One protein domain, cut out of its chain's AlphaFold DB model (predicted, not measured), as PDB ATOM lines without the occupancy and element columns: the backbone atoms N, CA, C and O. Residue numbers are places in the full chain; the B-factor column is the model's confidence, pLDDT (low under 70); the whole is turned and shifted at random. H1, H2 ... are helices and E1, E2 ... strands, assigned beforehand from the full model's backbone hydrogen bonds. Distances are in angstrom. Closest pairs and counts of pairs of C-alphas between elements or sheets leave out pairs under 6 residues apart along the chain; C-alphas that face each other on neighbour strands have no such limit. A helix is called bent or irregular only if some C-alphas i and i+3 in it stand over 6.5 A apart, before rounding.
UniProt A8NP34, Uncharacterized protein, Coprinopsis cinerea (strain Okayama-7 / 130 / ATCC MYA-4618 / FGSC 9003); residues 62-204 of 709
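What this domain is: This is residues 62 to 204 of the 709 residues of an uncharacterized protein of Coprinopsis cinerea (strain Okayama-7 / 130 / ATCC MYA-4618 / FGSC 9003) (UniProt A8NP34). A strongly twisted sheet of four strands, E3, E2, E1 and E4, makes one end of the domain, and H1, H2, H3 and H5 gather toward the other; H5 reaches the sheet with one end. A two-strand hairpin, E5 and E6, bridges H1 and H3, and the long loop between its strands runs far from the body. The printed part has 143 residues with five named helices and six named strands, in the order H1 E1 H2 H3 E2 E3 H4 H5 E4 E5 E6, and its class is mixed. The larger sheet, order E3 - E2 - E1 - E4, is antiparallel, as is E5 - E6. The whole is compact, with a radius of gyration of the C-alphas of 14.7 A and spans of 46 by 33 by 31 A.

How they stand to each other: H1, residues 62 to 76, has its closest C-alpha to E6, residues 201 to 203, at Gln 71, 5.3 A from that of Val 202. E1, residues 84 to 88, is antiparallel to E4, residues 170 to 176, with N 88 and O 170 2.8 A apart. H2, residues 97 to 103, touches H3, residues 116 to 125, at a steep tilt of 56 degrees, opposite ways; the closest C-alphas, of Leu 97 and Asn 123, are 5.5 A apart. H3 only grazes the larger sheet, with residues 122 to 125. The closest C-alphas of H3 and E5, residues 185 to 187, are those of Phe 121 and Gly 187, 5.4 A apart. H1 and H3 are apart. E2, residues 128 to 131, is staggered: it pairs with E1 over 128 to 129, where N 85 and O 129 are 2.8 A apart, and with E3, residues 138 to 140, over 129 to 131, where N 139 and O 130 are 2.9 A apart. E2 and E3 form a hairpin. H4, residues 147 to 150, touches residues 156 to 160 of H5, residues 153 to 167; the closest C-alphas, of Val 147 and Gln 156, are 6.0 A apart. H4 is close to but not clearly touching H1, with C-alphas 69 and 150 5.5 A apart. With residues 158 to 162, H5 touches H2 at a steep tilt of 42 degrees, opposite ways, closest at the C-alphas of Phe 101 and Ala 158, 5.3 A apart. H5 is on one face of the sheet, making two layers, helix over strands; it stands up from the sheet at a height of 12.9 A, over E3 and only just not over E2, onto which 2 of its 15 C-alphas fall. In the hairpin of E5 and E6, N 186 and O 202 are 2.8 A apart. In H1, H2 and H3 every O i to N i+4 pair is within hydrogen-bond range, in H5 7 of 11 are, and H4 is too short for one.

Where its parts are: H1 begins at C-alpha 62, (-5.518, 0.415, -54.585), and is 21.0 A long. H3 is 14.1 A long, and E1 13.2 A. H5 is 22.2 A long and irregular, with C-alphas 154 and 157 7.4 A apart. E4, 15.1 A long, begins at C-alpha 170, (-29.409, 9.884, -36.911). E6 ends at C-alpha 203, (-24.103, 0.666, -60.193).

The domain as a whole: The two C-alphas farthest apart, of Glu 134 and Lys 194, are 49.4 A apart. The printed part has no cut. The links H2 to H3 and E5 to E6 are long. The mean pLDDT of the printed part is 88.7, and residues 190 to 197 are under 70.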
ATOM      1  N   ASN A  62      -4.737   0.211 -55.800       81.44
ATOM      2  CA  ASN A  62      -5.518   0.415 -54.585       81.44
ATOM      3  C   ASN A  62      -6.839   1.141 -54.862       81.44
ATOM      4  O   ASN A  62      -7.868   0.756 -54.317       81.44
ATOM      5  N   PHE A  63      -6.847   2.178 -55.698       84.44
ATOM      6  CA  PHE A  63      -8.058   2.935 -56.010       84.44
ATOM      7  C   PHE A  63      -9.110   2.064 -56.711       84.44
ATOM      8  O   PHE A  63     -10.283   2.077 -56.330       84.44
ATOM      9  N   LEU A  64      -8.697   1.233 -57.674       83.31
ATOM     10  CA  LEU A  64      -9.610   0.300 -58.342       83.31
ATOM     11  C   LEU A  64     -10.169  -0.745 -57.365       83.31
ATOM     12  O   LEU A  64     -11.366  -1.031 -57.372       83.31
ATOM     13  N   LYS A  65      -9.322  -1.273 -56.473       87.75
ATOM     14  CA  LYS A  65      -9.757  -2.197 -55.417       87.75
ATOM     15  C   LYS A  65     -10.737  -1.542 -54.436       87.75
ATOM     16  O   LYS A  65     -11.694  -2.200 -54.043       87.75
ATOM     17  N   LEU A  66     -10.559  -0.263 -54.084       90.75
ATOM     18  CA  LEU A  66     -11.520   0.487 -53.264       90.75
ATOM     19  C   LEU A  66     -12.872   0.623 -53.972       90.75
ATOM     20  O   LEU A  66     -13.909   0.358 -53.369       90.75
ATOM     21  N   ASN A  67     -12.871   0.980 -55.257       90.38
ATOM     22  CA  ASN A  67     -14.110   1.080 -56.025       90.38
ATOM     23  C   ASN A  67     -14.839  -0.275 -56.110       90.38
ATOM     24  O   ASN A  67     -16.049  -0.349 -55.910       90.38
ATOM     25  N   ASN A  68     -14.091  -1.365 -56.316       90.38
ATOM     26  CA  ASN A  68     -14.636  -2.723 -56.282       90.38
ATOM     27  C   ASN A  68     -15.180  -3.102 -54.897       90.38
ATOM     28  O   ASN A  68     -16.171  -3.822 -54.811       90.38
ATOM     29  N   ALA A  69     -14.565  -2.621 -53.812       93.50
ATOM     30  CA  ALA A  69     -15.074  -2.819 -52.459       93.50
ATOM     31  C   ALA A  69     -16.435  -2.131 -52.266       93.50
ATOM     32  O   ALA A  69     -17.346  -2.743 -51.710       93.50
ATOM     33  N   PHE A  70     -16.603  -0.905 -52.772       94.81
ATOM     34  CA  PHE A  70     -17.893  -0.208 -52.754       94.81
ATOM     35  C   PHE A  70     -18.952  -0.938 -53.574       94.81
ATOM     36  O   PHE A  70     -20.052  -1.141 -53.067       94.81
ATOM     37  N   GLN A  71     -18.617  -1.399 -54.785       93.88
ATOM     38  CA  GLN A  71     -19.548  -2.178 -55.606       93.88
ATOM     39  C   GLN A  71     -19.978  -3.466 -54.889       93.88
ATOM     40  O   GLN A  71     -21.167  -3.670 -54.682       93.88
ATOM     41  N   LYS A  72     -19.030  -4.270 -54.387       93.00
ATOM     42  CA  LYS A  72     -19.336  -5.504 -53.637       93.00
ATOM     43  C   LYS A  72     -20.177  -5.252 -52.385       93.00
ATOM     44  O   LYS A  72     -20.983  -6.098 -52.009       93.00
ATOM     45  N   THR A  73     -19.962  -4.125 -51.710       93.62
ATOM     46  CA  THR A  73     -20.743  -3.755 -50.520       93.62
ATOM     47  C   THR A  73     -22.169  -3.376 -50.913       93.62
ATOM     48  O   THR A  73     -23.113  -3.883 -50.313       93.62
ATOM     49  N   ALA A  74     -22.336  -2.570 -51.964       92.44
ATOM     50  CA  ALA A  74     -23.646  -2.214 -52.496       92.44
ATOM     51  C   ALA A  74     -24.421  -3.439 -53.011       92.44
ATOM     52  O   ALA A  74     -25.608  -3.563 -52.721       92.44
ATOM     53  N   ASP A  75     -23.749  -4.379 -53.684       91.56
ATOM     54  CA  ASP A  75     -24.354  -5.625 -54.173       91.56
ATOM     55  C   ASP A  75     -24.901  -6.481 -53.018       91.56
ATOM     56  O   ASP A  75     -25.990  -7.043 -53.116       91.56
ATOM     57  N   ARG A  76     -24.188  -6.541 -51.883       90.62
ATOM     58  CA  ARG A  76     -24.669  -7.225 -50.665       90.62
ATOM     59  C   ARG A  76     -25.874  -6.531 -50.040       90.62
ATOM     60  O   ARG A  76     -26.721  -7.190 -49.449       90.62
ATOM     61  N   HIS A  77     -25.955  -5.211 -50.171       90.31
ATOM     62  CA  HIS A  77     -27.060  -4.404 -49.659       90.31
ATOM     63  C   HIS A  77     -28.196  -4.219 -50.676       90.31
ATOM     64  O   HIS A  77     -29.118  -3.443 -50.426       90.31
ATOM     65  N   LYS A  78     -28.170  -4.947 -51.800       86.31
ATOM     66  CA  LYS A  78     -29.180  -4.886 -52.862       86.31
ATOM     67  C   LYS A  78     -30.631  -5.005 -52.365       86.31
ATOM     68  O   LYS A  78     -31.446  -4.217 -52.835       86.31
ATOM     69  N   PRO A  79     -30.986  -5.882 -51.401       85.88
ATOM     70  CA  PRO A  79     -32.357  -5.948 -50.891       85.88
ATOM     71  C   PRO A  79     -32.849  -4.639 -50.262       85.88
ATOM     72  O   PRO A  79     -34.047  -4.394 -50.243       85.88
ATOM     73  N   PHE A  80     -31.948  -3.771 -49.795       85.25
ATOM     74  CA  PHE A  80     -32.271  -2.539 -49.070       85.25
ATOM     75  C   PHE A  80     -32.214  -1.276 -49.942       85.25
ATOM     76  O   PHE A  80     -32.430  -0.176 -49.439       85.25
ATOM     77  N   THR A  81     -31.960  -1.390 -51.252       83.31
ATOM     78  CA  THR A  81     -31.813  -0.218 -52.142       83.31
ATOM     79  C   THR A  81     -33.094   0.601 -52.307       83.31
ATOM     80  O   THR A  81     -33.034   1.748 -52.747       83.31
ATOM     81  N   HIS A  82     -34.244   0.049 -51.910       80.50
ATOM     82  CA  HIS A  82     -35.537   0.734 -51.874       80.50
ATOM     83  C   HIS A  82     -35.772   1.559 -50.585       80.50
ATOM     84  O   HIS A  82     -36.724   2.335 -50.529       80.50
ATOM     85  N   LEU A  83     -34.901   1.432 -49.572       90.25
ATOM     86  CA  LEU A  83     -34.980   2.103 -48.262       90.25
ATOM     87  C   LEU A  83     -33.636   2.756 -47.890       90.25
ATOM     88  O   LEU A  83     -33.068   2.491 -46.829       90.25
ATOM     89  N   LEU A  84     -33.114   3.599 -48.785       93.56
ATOM     90  CA  LEU A  84     -31.864   4.330 -48.566       93.56
ATOM     91  C   LEU A  84     -32.110   5.714 -47.965       93.56
ATOM     92  O   LEU A  84     -32.877   6.518 -48.493       93.56
ATOM     93  N   PHE A  85     -31.377   6.014 -46.901       95.94
ATOM     94  CA  PHE A  85     -31.440   7.261 -46.151       95.94
ATOM     95  C   PHE A  85     -30.081   7.956 -46.122       95.94
ATOM     96  O   PHE A  85     -29.039   7.318 -46.295       95.94
ATOM     97  N   HIS A  86     -30.080   9.256 -45.841       95.69
ATOM     98  CA  HIS A  86     -28.862   9.984 -45.503       95.69
ATOM     99  C   HIS A  86     -28.653   9.992 -43.988       95.69
ATOM    100  O   HIS A  86     -29.557  10.333 -43.229       95.69
ATOM    101  N   ALA A  87     -27.460   9.619 -43.533       96.06
ATOM    102  CA  ALA A  87     -27.073   9.749 -42.134       96.06
ATOM    103  C   ALA A  87     -26.519  11.153 -41.858       96.06
ATOM    104  O   ALA A  87     -25.659  11.646 -42.598       96.06
ATOM    105  N   LYS A  88     -26.944  11.762 -40.746       94.88
ATOM    106  CA  LYS A  88     -26.336  12.974 -40.199       94.88
ATOM    107  C   LYS A  88     -25.079  12.588 -39.427       94.88
ATOM    108  O   LYS A  88     -25.153  12.217 -38.255       94.88
ATOM    109  N   LEU A  89     -23.936  12.667 -40.098       93.75
ATOM    110  CA  LEU A  89     -22.642  12.318 -39.517       93.75
ATOM    111  C   LEU A  89     -22.119  13.460 -38.621       93.75
ATOM    112  O   LEU A  89     -22.243  14.626 -39.005       93.75
ATOM    113  N   PRO A  90     -21.518  13.165 -37.451       92.62
ATOM    114  CA  PRO A  90     -21.011  14.166 -36.507       92.62
ATOM    115  C   PRO A  90     -19.661  14.751 -36.961       92.62
ATOM    116  O   PRO A  90     -18.632  14.602 -36.303       92.62
ATOM    117  N   LEU A  91     -19.651  15.392 -38.128       92.12
ATOM    118  CA  LEU A  91     -18.489  16.095 -38.670       92.12
ATOM    119  C   LEU A  91     -18.396  17.518 -38.100       92.12
ATOM    120  O   LEU A  91     -19.396  18.103 -37.681       92.12
ATOM    121  N   LYS A  92     -17.188  18.096 -38.108       91.38
ATOM    122  CA  LYS A  92     -16.998  19.522 -37.793       91.38
ATOM    123  C   LYS A  92     -17.731  20.387 -38.839       91.38
ATOM    124  O   LYS A  92     -17.749  19.978 -40.000       91.38
ATOM    125  N   PRO A  93     -18.269  21.570 -38.475       85.06
ATOM    126  CA  PRO A  93     -19.108  22.390 -39.359       85.06
ATOM    127  C   PRO A  93     -18.532  22.647 -40.762       85.06
ATOM    128  O   PRO A  93     -19.259  22.538 -41.743       85.06
ATOM    129  N   ASP A  94     -17.220  22.881 -40.866       89.06
ATOM    130  CA  ASP A  94     -16.547  23.206 -42.134       89.06
ATOM    131  C   ASP A  94     -15.859  22.001 -42.802       89.06
ATOM    132  O   ASP A  94     -15.049  22.150 -43.715       89.06
ATOM    133  N   THR A  95     -16.116  20.780 -42.323       92.94
ATOM    134  CA  THR A  95     -15.463  19.561 -42.818       92.94
ATOM    135  C   THR A  95     -16.448  18.694 -43.585       92.94
ATOM    136  O   THR A  95     -17.393  18.151 -43.015       92.94
ATOM    137  N   THR A  96     -16.198  18.490 -44.881       95.31
ATOM    138  CA  THR A  96     -16.996  17.542 -45.669       95.31
ATOM    139  C   THR A  96     -16.577  16.097 -45.390       95.31
ATOM    140  O   THR A  96     -15.451  15.836 -44.956       95.31
ATOM    141  N   LEU A  97     -17.451  15.125 -45.678       96.06
ATOM    142  CA  LEU A  97     -17.121  13.703 -45.507       96.06
ATOM    143  C   LEU A  97     -15.879  13.301 -46.318       96.06
ATOM    144  O   LEU A  97     -15.085  12.471 -45.881       96.06
ATOM    145  N   PHE A  98     -15.676  13.914 -47.481       96.44
ATOM    146  CA  PHE A  98     -14.476  13.710 -48.279       96.44
ATOM    147  C   PHE A  98     -13.214  14.279 -47.624       96.44
ATOM    148  O   PHE A  98     -12.166  13.645 -47.698       96.44
ATOM    149  N   ASP A  99     -13.283  15.445 -46.979       95.50
ATOM    150  CA  ASP A  99     -12.126  16.002 -46.264       95.50
ATOM    151  C   ASP A  99     -11.761  15.117 -45.069       95.50
ATOM    152  O   ASP A  99     -10.585  14.814 -44.849       95.50
ATOM    153  N   PHE A 100     -12.775  14.598 -44.369       96.44
ATOM    154  CA  PHE A 100     -12.588  13.592 -43.328       96.44
ATOM    155  C   PHE A 100     -11.938  12.316 -43.888       96.44
ATOM    156  O   PHE A 100     -10.919  11.871 -43.358       96.44
ATOM    157  N   PHE A 101     -12.448  11.773 -44.998       96.12
ATOM    158  CA  PHE A 101     -11.857  10.628 -45.701       96.12
ATOM    159  C   PHE A 101     -10.384  10.871 -46.060       96.12
ATOM    160  O   PHE A 101      -9.524  10.048 -45.746       96.12
ATOM    161  N   LEU A 102     -10.077  12.021 -46.667       94.44
ATOM    162  CA  LEU A 102      -8.735  12.373 -47.128       94.44
ATOM    163  C   LEU A 102      -7.753  12.573 -45.965       94.44
ATOM    164  O   LEU A 102      -6.590  12.184 -46.069       94.44
ATOM    165  N   SER A 103      -8.210  13.133 -44.841       95.00
ATOM    166  CA  SER A 103      -7.378  13.318 -43.644       95.00
ATOM    167  C   SER A 103      -6.889  11.991 -43.044       95.00
ATOM    168  O   SER A 103      -5.779  11.933 -42.512       95.00
ATOM    169  N   HIS A 104      -7.650  10.905 -43.226       94.56
ATOM    170  CA  HIS A 104      -7.325   9.564 -42.729       94.56
ATOM    171  C   HIS A 104      -6.507   8.708 -43.710       94.56
ATOM    172  O   HIS A 104      -6.165   7.567 -43.384       94.56
ATOM    173  N   ILE A 105      -6.159   9.254 -44.879       92.56
ATOM    174  CA  ILE A 105      -5.165   8.688 -45.802       92.56
ATOM    175  C   ILE A 105      -3.769   9.203 -45.394       92.56
ATOM    176  O   ILE A 105      -3.642  10.382 -45.036       92.56
ATOM    177  N   PRO A 106      -2.701   8.377 -45.451       90.56
ATOM    178  CA  PRO A 106      -1.343   8.827 -45.140       90.56
ATOM    179  C   PRO A 106      -0.930  10.045 -45.978       90.56
ATOM    180  O   PRO A 106      -1.152  10.064 -47.187       90.56
ATOM    181  N   ALA A 107      -0.292  11.041 -45.353       87.38
ATOM    182  CA  ALA A 107      -0.025  12.356 -45.955       87.38
ATOM    183  C   ALA A 107       0.627  12.291 -47.350       87.38
ATOM    184  O   ALA A 107       0.180  12.975 -48.268       87.38
ATOM    185  N   ARG A 108       1.604  11.390 -47.530       84.25
ATOM    186  CA  ARG A 108       2.315  11.153 -48.800       84.25
ATOM    187  C   ARG A 108       1.422  10.703 -49.965       84.25
ATOM    188  O   ARG A 108       1.808  10.854 -51.115       84.25
ATOM    189  N   HIS A 109       0.238  10.165 -49.677       84.31
ATOM    190  CA  HIS A 109      -0.715   9.688 -50.676       84.31
ATOM    191  C   HIS A 109      -1.909  10.634 -50.858       84.31
ATOM    192  O   HIS A 109      -2.778  10.329 -51.648       84.31
ATOM    193  N   ARG A 110      -2.002  11.788 -50.178       86.38
ATOM    194  CA  ARG A 110      -3.210  12.639 -50.268       86.38
ATOM    195  C   ARG A 110      -3.323  13.437 -51.570       86.38
ATOM    196  O   ARG A 110      -4.431  13.638 -52.060       86.38
ATOM    197  N   ALA A 111      -2.205  13.917 -52.117       80.94
ATOM    198  CA  ALA A 111      -2.184  14.738 -53.332       80.94
ATOM    199  C   ALA A 111      -2.877  14.074 -54.548       80.94
ATOM    200  O   ALA A 111      -3.740  14.722 -55.145       80.94
ATOM    201  N   PRO A 112      -2.614  12.791 -54.881       79.75
ATOM    202  CA  PRO A 112      -3.295  12.129 -55.998       79.75
ATOM    203  C   PRO A 112      -4.791  11.860 -55.753       79.75
ATOM    204  O   PRO A 112      -5.530  11.600 -56.698       79.75
ATOM    205  N   HIS A 113      -5.298  11.975 -54.522       83.81
ATOM    206  CA  HIS A 113      -6.696  11.648 -54.214       83.81
ATOM    207  C   HIS A 113      -7.639  12.845 -54.281       83.81
ATOM    208  O   HIS A 113      -8.818  12.673 -54.012       83.81
ATOM    209  N   GLN A 114      -7.197  14.032 -54.710       85.31
ATOM    210  CA  GLN A 114      -8.003  15.267 -54.707       85.31
ATOM    211  C   GLN A 114      -8.985  15.425 -55.887       85.31
ATOM    212  O   GLN A 114      -9.417  16.530 -56.226       85.31
ATOM    213  N   CYS A 115      -9.388  14.328 -56.526       86.94
ATOM    214  CA  CYS A 115     -10.294  14.363 -57.669       86.94
ATOM    215  C   CYS A 115     -11.661  14.988 -57.321       86.94
ATOM    216  O   CYS A 115     -12.404  14.467 -56.486       86.94
ATOM    217  N   LYS A 116     -12.060  16.049 -58.045       89.25
ATOM    218  CA  LYS A 116     -13.365  16.723 -57.871       89.25
ATOM    219  C   LYS A 116     -14.561  15.773 -58.042       89.25
ATOM    220  O   LYS A 116     -15.555  15.909 -57.332       89.25
ATOM    221  N   ALA A 117     -14.480  14.803 -58.957       88.94
ATOM    222  CA  ALA A 117     -15.553  13.831 -59.181       88.94
ATOM    223  C   ALA A 117     -15.693  12.845 -58.008       88.94
ATOM    224  O   ALA A 117     -16.804  12.619 -57.531       88.94
ATOM    225  N   CYS A 118     -14.576  12.322 -57.490       90.56
ATOM    226  CA  CYS A 118     -14.566  11.443 -56.315       90.56
ATOM    227  C   CYS A 118     -14.996  12.185 -55.041       90.56
ATOM    228  O   CYS A 118     -15.725  11.626 -54.225       90.56
ATOM    229  N   ARG A 119     -14.628  13.466 -54.910       94.38
ATOM    230  CA  ARG A 119     -15.123  14.357 -53.850       94.38
ATOM    231  C   ARG A 119     -16.640  14.474 -53.868       94.38
ATOM    232  O   ARG A 119     -17.282  14.252 -52.846       94.38
ATOM    233  N   ARG A 120     -17.225  14.757 -55.037       94.00
ATOM    234  CA  ARG A 120     -18.688  14.788 -55.205       94.00
ATOM    235  C   ARG A 120     -19.325  13.439 -54.876       94.00
ATOM    236  O   ARG A 120     -20.363  13.423 -54.229       94.00
ATOM    237  N   PHE A 121     -18.707  12.328 -55.283       95.62
ATOM    238  CA  PHE A 121     -19.201  10.986 -54.968       95.62
ATOM    239  C   PHE A 121     -19.266  10.740 -53.455       95.62
ATOM    240  O   PHE A 121     -20.333  10.405 -52.952       95.62
ATOM    241  N   ILE A 122     -18.163  10.941 -52.725       96.06
ATOM    242  CA  ILE A 122     -18.121  10.684 -51.276       96.06
ATOM    243  C   ILE A 122     -19.060  11.635 -50.530       96.06
ATOM    244  O   ILE A 122     -19.808  11.183 -49.673       96.06
ATOM    245  N   ASN A 123     -19.093  12.920 -50.884       95.50
ATOM    246  CA  ASN A 123     -19.967  13.877 -50.201       95.50
ATOM    247  C   ASN A 123     -21.456  13.628 -50.463       95.50
ATOM    248  O   ASN A 123     -22.269  13.897 -49.587       95.50
ATOM    249  N   LYS A 124     -21.822  13.118 -51.645       94.38
ATOM    250  CA  LYS A 124     -23.224  12.873 -52.004       94.38
ATOM    251  C   LYS A 124     -23.727  11.492 -51.580       94.38
ATOM    252  O   LYS A 124     -24.885  11.365 -51.210       94.38
ATOM    253  N   TYR A 125     -22.890  10.462 -51.687       96.31
ATOM    254  CA  TYR A 125     -23.306   9.066 -51.507       96.31
ATOM    255  C   TYR A 125     -22.634   8.379 -50.315       96.31
ATOM    256  O   TYR A 125     -23.084   7.326 -49.873       96.31
ATOM    257  N   GLY A 126     -21.556   8.951 -49.777       95.81
ATOM    258  CA  GLY A 126     -20.784   8.351 -48.692       95.81
ATOM    259  C   GLY A 126     -21.519   8.312 -47.355       95.81
ATOM    260  O   GLY A 126     -21.157   7.489 -46.521       95.81
ATOM    261  N   ASN A 127     -22.545   9.145 -47.152       96.50
ATOM    262  CA  ASN A 127     -23.406   9.104 -45.968       96.50
ATOM    263  C   ASN A 127     -24.693   8.281 -46.176       96.50
ATOM    264  O   ASN A 127     -25.558   8.292 -45.301       96.50
ATOM    265  N   LEU A 128     -24.838   7.585 -47.313       96.81
ATOM    266  CA  LEU A 128     -25.979   6.703 -47.529       96.81
ATOM    267  C   LEU A 128     -25.956   5.542 -46.540       96.81
ATOM    268  O   LEU A 128     -24.907   4.953 -46.255       96.81
ATOM    269  N   CYS A 129     -27.135   5.192 -46.056       96.19
ATOM    270  CA  CYS A 129     -27.342   4.146 -45.075       96.19
ATOM    271  C   CYS A 129     -28.728   3.522 -45.197       96.19
ATOM    272  O   CYS A 129     -29.611   4.055 -45.868       96.19
ATOM    273  N   PHE A 130     -28.913   2.407 -44.508       95.00
ATOM    274  CA  PHE A 130     -30.224   1.858 -44.190       95.00
ATOM    275  C   PHE A 130     -30.356   1.720 -42.673       95.00
ATOM    276  O   PHE A 130     -29.361   1.731 -41.944       95.00
ATOM    277  N   VAL A 131     -31.593   1.625 -42.200       94.88
ATOM    278  CA  VAL A 131     -31.902   1.445 -40.780       94.88
ATOM    279  C   VAL A 131     -32.138  -0.038 -40.527       94.88
ATOM    280  O   VAL A 131     -32.941  -0.653 -41.228       94.88
ATOM    281  N   ASN A 132     -31.458  -0.606 -39.536       92.19
ATOM    282  CA  ASN A 132     -31.777  -1.936 -39.040       92.19
ATOM    283  C   ASN A 132     -33.127  -1.881 -38.307       92.19
ATOM    284  O   ASN A 132     -33.296  -1.134 -37.344       92.19
ATOM    285  N   GLU A 133     -34.103  -2.650 -38.785       91.56
ATOM    286  CA  GLU A 133     -35.467  -2.655 -38.252       91.56
ATOM    287  C   GLU A 133     -35.553  -3.265 -36.845       91.56
ATOM    288  O   GLU A 133     -36.490  -2.974 -36.099       91.56
ATOM    289  N   GLU A 134     -34.582  -4.089 -36.449       89.88
ATOM    290  CA  GLU A 134     -34.569  -4.734 -35.137       89.88
ATOM    291  C   GLU A 134     -34.275  -3.734 -34.017       89.88
ATOM    292  O   GLU A 134     -35.073  -3.632 -33.082       89.88
ATOM    293  N   ASP A 135     -33.194  -2.964 -34.150       89.50
ATOM    294  CA  ASP A 135     -32.629  -2.123 -33.088       89.50
ATOM    295  C   ASP A 135     -32.583  -0.617 -33.421       89.50
ATOM    296  O   ASP A 135     -32.268   0.195 -32.553       89.50
ATOM    297  N   GLY A 136     -32.911  -0.216 -34.653       91.94
ATOM    298  CA  GLY A 136     -32.855   1.175 -35.111       91.94
ATOM    299  C   GLY A 136     -31.446   1.708 -35.386       91.94
ATOM    300  O   GLY A 136     -31.282   2.918 -35.594       91.94
ATOM    301  N   SER A 137     -30.430   0.844 -35.387       92.56
ATOM    302  CA  SER A 137     -29.060   1.212 -35.745       92.56
ATOM    303  C   SER A 137     -28.947   1.572 -37.228       92.56
ATOM    304  O   SER A 137     -29.710   1.106 -38.078       92.56
ATOM    305  N   VAL A 138     -27.995   2.446 -37.550       94.75
ATOM    306  CA  VAL A 138     -27.738   2.874 -38.928       94.75
ATOM    307  C   VAL A 138     -26.595   2.052 -39.505       94.75
ATOM    308  O   VAL A 138     -25.488   2.044 -38.969       94.75
ATOM    309  N   VAL A 139     -26.837   1.407 -40.643       94.38
ATOM    310  CA  VAL A 139     -25.827   0.614 -41.341       94.38
ATOM    311  C   VAL A 139     -25.340   1.371 -42.583       94.38
ATOM    312  O   VAL A 139     -26.148   1.706 -43.454       94.38
ATOM    313  N   PRO A 140     -24.028   1.650 -42.707       96.19
ATOM    314  CA  PRO A 140     -23.476   2.335 -43.872       96.19
ATOM    315  C   PRO A 140     -23.693   1.535 -45.161       96.19
ATOM    316  O   PRO A 140     -23.360   0.351 -45.228       96.19
ATOM    317  N   PHE A 141     -24.165   2.197 -46.218       96.06
ATOM    318  CA  PHE A 141     -24.466   1.536 -47.488       96.06
ATOM    319  C   PHE A 141     -23.203   1.168 -48.281       96.06
ATOM    320  O   PHE A 141     -23.121   0.070 -48.824       96.06
ATOM    321  N   LEU A 142     -22.213   2.071 -48.336       95.50
ATOM    322  CA  LEU A 142     -20.993   1.893 -49.142       95.50
ATOM    323  C   LEU A 142     -19.806   1.315 -48.365       95.50
ATOM    324  O   LEU A 142     -18.911   0.724 -48.966       95.50
ATOM    325  N   TRP A 143     -19.762   1.495 -47.045       95.25
ATOM    326  CA  TRP A 143     -18.572   1.197 -46.243       95.25
ATOM    327  C   TRP A 143     -18.673  -0.204 -45.618       95.25
ATOM    328  O   TRP A 143     -19.486  -0.385 -44.714       95.25
ATOM    329  N   PRO A 144     -17.872  -1.204 -46.037       92.31
ATOM    330  CA  PRO A 144     -18.028  -2.596 -45.596       92.31
ATOM    331  C   PRO A 144     -17.657  -2.815 -44.127       92.31
ATOM    332  O   PRO A 144     -16.706  -2.219 -43.637       92.31
ATOM    333  N   HIS A 145     -18.338  -3.744 -43.444       88.62
ATOM    334  CA  HIS A 145     -17.961  -4.167 -42.085       88.62
ATOM    335  C   HIS A 145     -16.614  -4.909 -42.066       88.62
ATOM    336  O   HIS A 145     -15.747  -4.617 -41.247       88.62
ATOM    337  N   ALA A 146     -16.393  -5.803 -43.034       87.56
ATOM    338  CA  ALA A 146     -15.143  -6.539 -43.207       87.56
ATOM    339  C   ALA A 146     -14.050  -5.674 -43.873       87.56
ATOM    340  O   ALA A 146     -13.574  -5.989 -44.967       87.56
ATOM    341  N   VAL A 147     -13.675  -4.560 -43.230       87.81
ATOM    342  CA  VAL A 147     -12.739  -3.560 -43.779       87.81
ATOM    343  C   VAL A 147     -11.411  -4.200 -44.179       87.81
ATOM    344  O   VAL A 147     -10.964  -4.004 -45.303       87.81
ATOM    345  N   THR A 148     -10.812  -5.018 -43.315       85.31
ATOM    346  CA  THR A 148      -9.506  -5.648 -43.577       85.31
ATOM    347  C   THR A 148      -9.528  -6.599 -44.778       85.31
ATOM    348  O   THR A 148      -8.536  -6.705 -45.491       85.31
ATOM    349  N   ALA A 149     -10.661  -7.264 -45.030       85.31
ATOM    350  CA  ALA A 149     -10.799  -8.242 -46.110       85.31
ATOM    351  C   ALA A 149     -11.165  -7.608 -47.463       85.31
ATOM    352  O   ALA A 149     -10.797  -8.134 -48.512       85.31
ATOM    353  N   LEU A 150     -11.922  -6.505 -47.458       86.25
ATOM    354  CA  LEU A 150     -12.482  -5.909 -48.677       86.25
ATOM    355  C   LEU A 150     -11.811  -4.597 -49.088       86.25
ATOM    356  O   LEU A 150     -11.797  -4.279 -50.275       86.25
ATOM    357  N   VAL A 151     -11.266  -3.833 -48.142       91.75
ATOM    358  CA  VAL A 151     -10.703  -2.501 -48.390       91.75
ATOM    359  C   VAL A 151      -9.173  -2.584 -48.435       91.75
ATOM    360  O   VAL A 151      -8.563  -3.149 -47.524       91.75
ATOM    361  N   PRO A 152      -8.512  -1.999 -49.451       91.25
ATOM    362  CA  PRO A 152      -7.051  -1.952 -49.525       91.25
ATOM    363  C   PRO A 152      -6.434  -1.252 -48.319       91.25
ATOM    364  O   PRO A 152      -6.966  -0.233 -47.878       91.25
ATOM    365  N   THR A 153      -5.278  -1.736 -47.853       91.06
ATOM    366  CA  THR A 153      -4.573  -1.251 -46.650       91.06
ATOM    367  C   THR A 153      -4.470   0.272 -46.579       91.06
ATOM    368  O   THR A 153      -4.693   0.850 -45.518       91.06
ATOM    369  N   LEU A 154      -4.241   0.934 -47.719       90.81
ATOM    370  CA  LEU A 154      -4.175   2.394 -47.824       90.81
ATOM    371  C   LEU A 154      -5.430   3.116 -47.289       90.81
ATOM    372  O   LEU A 154      -5.308   4.177 -46.683       90.81
ATOM    373  N   TYR A 155      -6.623   2.551 -47.498       93.31
ATOM    374  CA  TYR A 155      -7.908   3.169 -47.145       93.31
ATOM    375  C   TYR A 155      -8.577   2.539 -45.919       93.31
ATOM    376  O   TYR A 155      -9.627   3.018 -45.492       93.31
ATOM    377  N   GLN A 156      -8.008   1.478 -45.338       94.44
ATOM    378  CA  GLN A 156      -8.621   0.769 -44.207       94.44
ATOM    379  C   GLN A 156      -8.824   1.670 -42.986       94.44
ATOM    380  O   GLN A 156      -9.813   1.519 -42.270       94.44
ATOM    381  N   ASN A 157      -7.902   2.604 -42.734       95.31
ATOM    382  CA  ASN A 157      -8.054   3.573 -41.651       95.31
ATOM    383  C   ASN A 157      -9.250   4.501 -41.906       95.31
ATOM    384  O   ASN A 157     -10.170   4.553 -41.099       95.31
ATOM    385  N   ALA A 158      -9.294   5.135 -43.081       95.19
ATOM    386  CA  ALA A 158     -10.399   6.009 -43.470       95.19
ATOM    387  C   ALA A 158     -11.760   5.292 -43.436       95.19
ATOM    388  O   ALA A 158     -12.726   5.835 -42.910       95.19
ATOM    389  N   ALA A 159     -11.838   4.054 -43.935       95.62
ATOM    390  CA  ALA A 159     -13.071   3.271 -43.910       95.62
ATOM    391  C   ALA A 159     -13.530   2.930 -42.480       95.62
ATOM    392  O   ALA A 159     -14.724   3.018 -42.198       95.62
ATOM    393  N   ARG A 160     -12.611   2.572 -41.569       95.94
ATOM    394  CA  ARG A 160     -12.942   2.315 -40.154       95.94
ATOM    395  C   ARG A 160     -13.449   3.570 -39.454       95.94
ATOM    396  O   ARG A 160     -14.500   3.517 -38.825       95.94
ATOM    397  N   GLU A 161     -12.747   4.688 -39.606       96.06
ATOM    398  CA  GLU A 161     -13.130   5.941 -38.950       96.06
ATOM    399  C   GLU A 161     -14.451   6.490 -39.495       96.06
ATOM    400  O   GLU A 161     -15.296   6.926 -38.720       96.06
ATOM    401  N   ILE A 162     -14.705   6.381 -40.805       96.00
ATOM    402  CA  ILE A 162     -16.012   6.747 -41.367       96.00
ATOM    403  C   ILE A 162     -17.117   5.845 -40.820       96.00
ATOM    404  O   ILE A 162     -18.182   6.350 -40.491       96.00
ATOM    405  N   ARG A 163     -16.892   4.532 -40.680       95.38
ATOM    406  CA  ARG A 163     -17.901   3.631 -40.101       95.38
ATOM    407  C   ARG A 163     -18.264   4.002 -38.666       95.38
ATOM    408  O   ARG A 163     -19.449   3.996 -38.353       95.38
ATOM    409  N   LYS A 164     -17.287   4.389 -37.841       95.00
ATOM    410  CA  LYS A 164     -17.541   4.866 -36.472       95.00
ATOM    411  C   LYS A 164     -18.476   6.077 -36.437       95.00
ATOM    412  O   LYS A 164     -19.292   6.190 -35.531       95.00
ATOM    413  N   LEU A 165     -18.433   6.947 -37.454       95.00
ATOM    414  CA  LEU A 165     -19.360   8.083 -37.554       95.00
ATOM    415  C   LEU A 165     -20.836   7.656 -37.659       95.00
ATOM    416  O   LEU A 165     -21.704   8.460 -37.327       95.00
ATOM    417  N   PHE A 166     -21.134   6.430 -38.112       94.75
ATOM    418  CA  PHE A 166     -22.507   5.921 -38.235       94.75
ATOM    419  C   PHE A 166     -23.044   5.268 -36.959       94.75
ATOM    420  O   PHE A 166     -24.262   5.213 -36.802       94.75
ATOM    421  N   GLU A 167     -22.181   4.807 -36.046       89.50
ATOM    422  CA  GLU A 167     -22.587   4.068 -34.834       89.50
ATOM    423  C   GLU A 167     -23.576   4.864 -33.970       89.50
ATOM    424  O   GLU A 167     -24.490   4.292 -33.387       89.50
ATOM    425  N   ASN A 168     -23.445   6.193 -33.967       80.31
ATOM    426  CA  ASN A 168     -24.330   7.114 -33.255       80.31
ATOM    427  C   ASN A 168     -24.961   8.150 -34.198       80.31
ATOM    428  O   ASN A 168     -25.187   9.292 -33.804       80.31
ATOM    429  N   ALA A 169     -25.191   7.805 -35.467       90.94
ATOM    430  CA  ALA A 169     -25.804   8.727 -36.418       90.94
ATOM    431  C   ALA A 169     -27.336   8.668 -36.371       90.94
ATOM    432  O   ALA A 169     -27.948   7.620 -36.150       90.94
ATOM    433  N   LYS A 170     -27.969   9.816 -36.634       93.69
ATOM    434  CA  LYS A 170     -29.409   9.884 -36.911       93.69
ATOM    435  C   LYS A 170     -29.653   9.959 -38.405       93.69
ATOM    436  O   LYS A 170     -28.874  10.582 -39.125       93.69
ATOM    437  N   VAL A 171     -30.765   9.400 -38.849       94.44
ATOM    438  CA  VAL A 171     -31.280   9.615 -40.199       94.44
ATOM    439  C   VAL A 171     -31.664  11.091 -40.373       94.44
ATOM    440  O   VAL A 171     -32.293  11.697 -39.499       94.44
ATOM    441  N   GLU A 172     -31.236  11.690 -41.480       91.69
ATOM    442  CA  GLU A 172     -31.678  13.008 -41.927       91.69
ATOM    443  C   GLU A 172     -33.113  12.956 -42.450       91.69
ATOM    444  O   GLU A 172     -33.632  11.910 -42.829       91.69
ATOM    445  N   SER A 173     -33.754  14.117 -42.541       81.31
ATOM    446  CA  SER A 173     -35.106  14.239 -43.094       81.31
ATOM    447  C   SER A 173     -35.184  14.010 -44.618       81.31
ATOM    448  O   SER A 173     -36.202  14.333 -45.235       81.31
ATOM    449  N   SER A 174     -34.122  13.483 -45.236       86.19
ATOM    450  CA  SER A 174     -33.976  13.213 -46.668       86.19
ATOM    451  C   SER A 174     -33.639  11.735 -46.930       86.19
ATOM    452  O   SER A 174     -32.825  11.115 -46.239       86.19
ATOM    453  N   ASP A 175     -34.269  11.167 -47.958       91.00
ATOM    454  CA  ASP A 175     -33.991   9.832 -48.489       91.00
ATOM    455  C   ASP A 175     -33.393   9.894 -49.900       91.00
ATOM    456  O   ASP A 175     -33.522  10.888 -50.618       91.00
ATOM    457  N   TYR A 176     -32.748   8.803 -50.314       91.62
ATOM    458  CA  TYR A 176     -32.257   8.636 -51.678       91.62
ATOM    459  C   TYR A 176     -33.195   7.723 -52.469       91.62
ATOM    460  O   TYR A 176     -33.315   6.533 -52.177       91.62
ATOM    461  N   ARG A 177     -33.854   8.273 -53.499       89.12
ATOM    462  CA  ARG A 177     -34.852   7.549 -54.303       89.12
ATOM    463  C   ARG A 177     -34.343   7.186 -55.690       89.12
ATOM    464  O   ARG A 177     -33.905   8.039 -56.462       89.12
ATOM    465  N   ILE A 178     -34.519   5.921 -56.064       88.56
ATOM    466  CA  ILE A 178     -34.218   5.419 -57.408       88.56
ATOM    467  C   ILE A 178     -35.426   5.661 -58.330       88.56
ATOM    468  O   ILE A 178     -36.116   4.737 -58.744       88.56
ATOM    469  N   ALA A 179     -35.703   6.932 -58.633       85.31
ATOM    470  CA  ALA A 179     -36.832   7.319 -59.497       85.31
ATOM    471  C   ALA A 179     -36.576   7.121 -61.008       85.31
ATOM    472  O   ALA A 179     -37.510   7.042 -61.800       85.31
ATOM    473  N   THR A 180     -35.310   7.038 -61.436       86.06
ATOM    474  CA  THR A 180     -34.924   6.867 -62.847       86.06
ATOM    475  C   THR A 180     -33.765   5.881 -62.977       86.06
ATOM    476  O   THR A 180     -33.029   5.640 -62.016       86.06
ATOM    477  N   LYS A 181     -33.521   5.364 -64.192       84.88
ATOM    478  CA  LYS A 181     -32.319   4.557 -64.494       84.88
ATOM    479  C   LYS A 181     -31.010   5.318 -64.228       84.88
ATOM    480  O   LYS A 181     -29.983   4.705 -63.951       84.88
ATOM    481  N   GLY A 182     -31.035   6.654 -64.283       85.75
ATOM    482  CA  GLY A 182     -29.892   7.490 -63.915       85.75
ATOM    483  C   GLY A 182     -29.546   7.384 -62.428       85.75
ATOM    484  O   GLY A 182     -28.373   7.296 -62.078       85.75
ATOM    485  N   HIS A 183     -30.552   7.295 -61.554       89.62
ATOM    486  CA  HIS A 183     -30.362   7.175 -60.103       89.62
ATOM    487  C   HIS A 183     -29.763   5.830 -59.663       89.62
ATOM    488  O   HIS A 183     -29.202   5.748 -58.571       89.62
ATOM    489  N   GLN A 184     -29.815   4.801 -60.517       90.06
ATOM    490  CA  GLN A 184     -29.115   3.530 -60.295       90.06
ATOM    491  C   GLN A 184     -27.591   3.665 -60.455       90.06
ATOM    492  O   GLN A 184     -26.852   2.762 -60.078       90.06
ATOM    493  N   ARG A 185     -27.093   4.767 -61.033       91.62
ATOM    494  CA  ARG A 185     -25.663   4.999 -61.271       91.62
ATOM    495  C   ARG A 185     -25.151   6.058 -60.300       91.62
ATOM    496  O   ARG A 185     -25.267   7.259 -60.539       91.62
ATOM    497  N   LEU A 186     -24.558   5.611 -59.199       92.50
ATOM    498  CA  LEU A 186     -23.906   6.493 -58.238       92.50
ATOM    499  C   LEU A 186     -22.533   6.885 -58.789       92.50
ATOM    500  O   LEU A 186     -21.681   6.031 -59.016       92.50
ATOM    501  N   GLY A 187     -22.298   8.178 -58.995       88.50
ATOM    502  CA  GLY A 187     -21.030   8.682 -59.531       88.50
ATOM    503  C   GLY A 187     -20.936   8.622 -61.052       88.50
ATOM    504  O   GLY A 187     -21.939   8.545 -61.754       88.50
ATOM    505  N   ARG A 188     -19.713   8.720 -61.580       81.50
ATOM    506  CA  ARG A 188     -19.446   8.704 -63.025       81.50
ATOM    507  C   ARG A 188     -18.378   7.666 -63.320       81.50
ATOM    508  O   ARG A 188     -17.285   7.759 -62.781       81.50
ATOM    509  N   LYS A 189     -18.657   6.724 -64.217       75.94
ATOM    510  CA  LYS A 189     -17.620   5.846 -64.765       75.94
ATOM    511  C   LYS A 189     -16.904   6.609 -65.882       75.94
ATOM    512  O   LYS A 189     -17.477   6.782 -66.951       75.94
ATOM    513  N   LYS A 190     -15.685   7.098 -65.637       66.12
ATOM    514  CA  LYS A 190     -14.791   7.577 -66.704       66.12
ATOM    515  C   LYS A 190     -13.742   6.494 -66.940       66.12
ATOM    516  O   LYS A 190     -13.011   6.146 -66.021       66.12
ATOM    517  N   VAL A 191     -13.733   5.942 -68.147       55.81
ATOM    518  CA  VAL A 191     -12.638   5.130 -68.682       55.81
ATOM    519  C   VAL A 191     -12.289   5.807 -69.997       55.81
ATOM    520  O   VAL A 191     -12.987   5.619 -70.985       55.81
ATOM    521  N   SER A 192     -11.313   6.712 -69.984       47.38
ATOM    522  CA  SER A 192     -10.798   7.274 -71.231       47.38
ATOM    523  C   SER A 192      -9.649   6.389 -71.689       47.38
ATOM    524  O   SER A 192      -8.753   6.085 -70.907       47.38
ATOM    525  N   THR A 193      -9.658   5.997 -72.959       46.91
ATOM    526  CA  THR A 193      -8.533   5.313 -73.613       46.91
ATOM    527  C   THR A 193      -7.307   6.220 -73.770       46.91
ATOM    528  O   THR A 193      -6.236   5.727 -74.106       46.91
ATOM    529  N   LYS A 194      -7.437   7.528 -73.488       49.62
ATOM    530  CA  LYS A 194      -6.342   8.515 -73.498       49.62
ATOM    531  C   LYS A 194      -6.037   9.153 -72.125       49.62
ATOM    532  O   LYS A 194      -4.933   9.644 -71.948       49.62
ATOM    533  N   ASP A 195      -6.946   9.066 -71.140       50.19
ATOM    534  CA  ASP A 195      -6.731   9.519 -69.750       50.19
ATOM    535  C   ASP A 195      -6.985   8.369 -68.760       50.19
ATOM    536  O   ASP A 195      -8.132   7.993 -68.499       50.19
ATOM    537  N   ALA A 196      -5.924   7.856 -68.142       55.06
ATOM    538  CA  ALA A 196      -5.934   6.724 -67.209       55.06
ATOM    539  C   ALA A 196      -6.592   7.007 -65.833       55.06
ATOM    540  O   ALA A 196      -6.195   6.424 -64.827       55.06
ATOM    541  N   TRP A 197      -7.581   7.904 -65.736       59.78
ATOM    542  CA  TRP A 197      -8.224   8.241 -64.461       59.78
ATOM    543  C   TRP A 197      -9.563   7.522 -64.277       59.78
ATOM    544  O   TRP A 197     -10.539   7.821 -64.964       59.78
ATOM    545  N   THR A 198      -9.642   6.635 -63.280       72.31
ATOM    546  CA  THR A 198     -10.904   6.006 -62.847       72.31
ATOM    547  C   THR A 198     -11.541   6.841 -61.732       72.31
ATOM    548  O   THR A 198     -10.863   7.252 -60.795       72.31
ATOM    549  N   HIS A 199     -12.844   7.117 -61.809       85.94
ATOM    550  CA  HIS A 199     -13.590   7.782 -60.731       85.94
ATOM    551  C   HIS A 199     -14.391   6.775 -59.900       85.94
ATOM    552  O   HIS A 199     -14.764   5.706 -60.393       85.94
ATOM    553  N   LEU A 200     -14.690   7.156 -58.652       89.88
ATOM    554  CA  LEU A 200     -15.602   6.393 -57.805       89.88
ATOM    555  C   LEU A 200     -16.979   6.312 -58.470       89.88
ATOM    556  O   LEU A 200     -17.572   7.335 -58.836       89.88
ATOM    557  N   HIS A 201     -17.460   5.087 -58.632       92.44
ATOM    558  CA  HIS A 201     -18.783   4.806 -59.149       92.44
ATOM    559  C   HIS A 201     -19.295   3.462 -58.635       92.44
ATOM    560  O   HIS A 201     -18.535   2.505 -58.497       92.44
ATOM    561  N   VAL A 202     -20.603   3.397 -58.411       93.31
ATOM    562  CA  VAL A 202     -21.330   2.181 -58.046       93.31
ATOM    563  C   VAL A 202     -22.580   2.107 -58.909       93.31
ATOM    564  O   VAL A 202     -23.260   3.114 -59.112       93.31
ATOM    565  N   VAL A 203     -22.881   0.924 -59.430       92.19
ATOM    566  CA  VAL A 203     -24.103   0.666 -60.193       92.19
ATOM    567  C   VAL A 203     -25.010  -0.239 -59.372       92.19
ATOM    568  O   VAL A 203     -24.621  -1.338 -58.996       92.19
ATOM    569  N   LEU A 204     -26.225   0.226 -59.107       90.50
ATOM    570  CA  LEU A 204     -27.266  -0.496 -58.384       90.50
ATOM    571  C   LEU A 204     -28.043  -1.385 -59.367       90.50
ATOM    572  O   LEU A 204     -29.162  -1.059 -59.770       90.50
TER     573      LEU A 204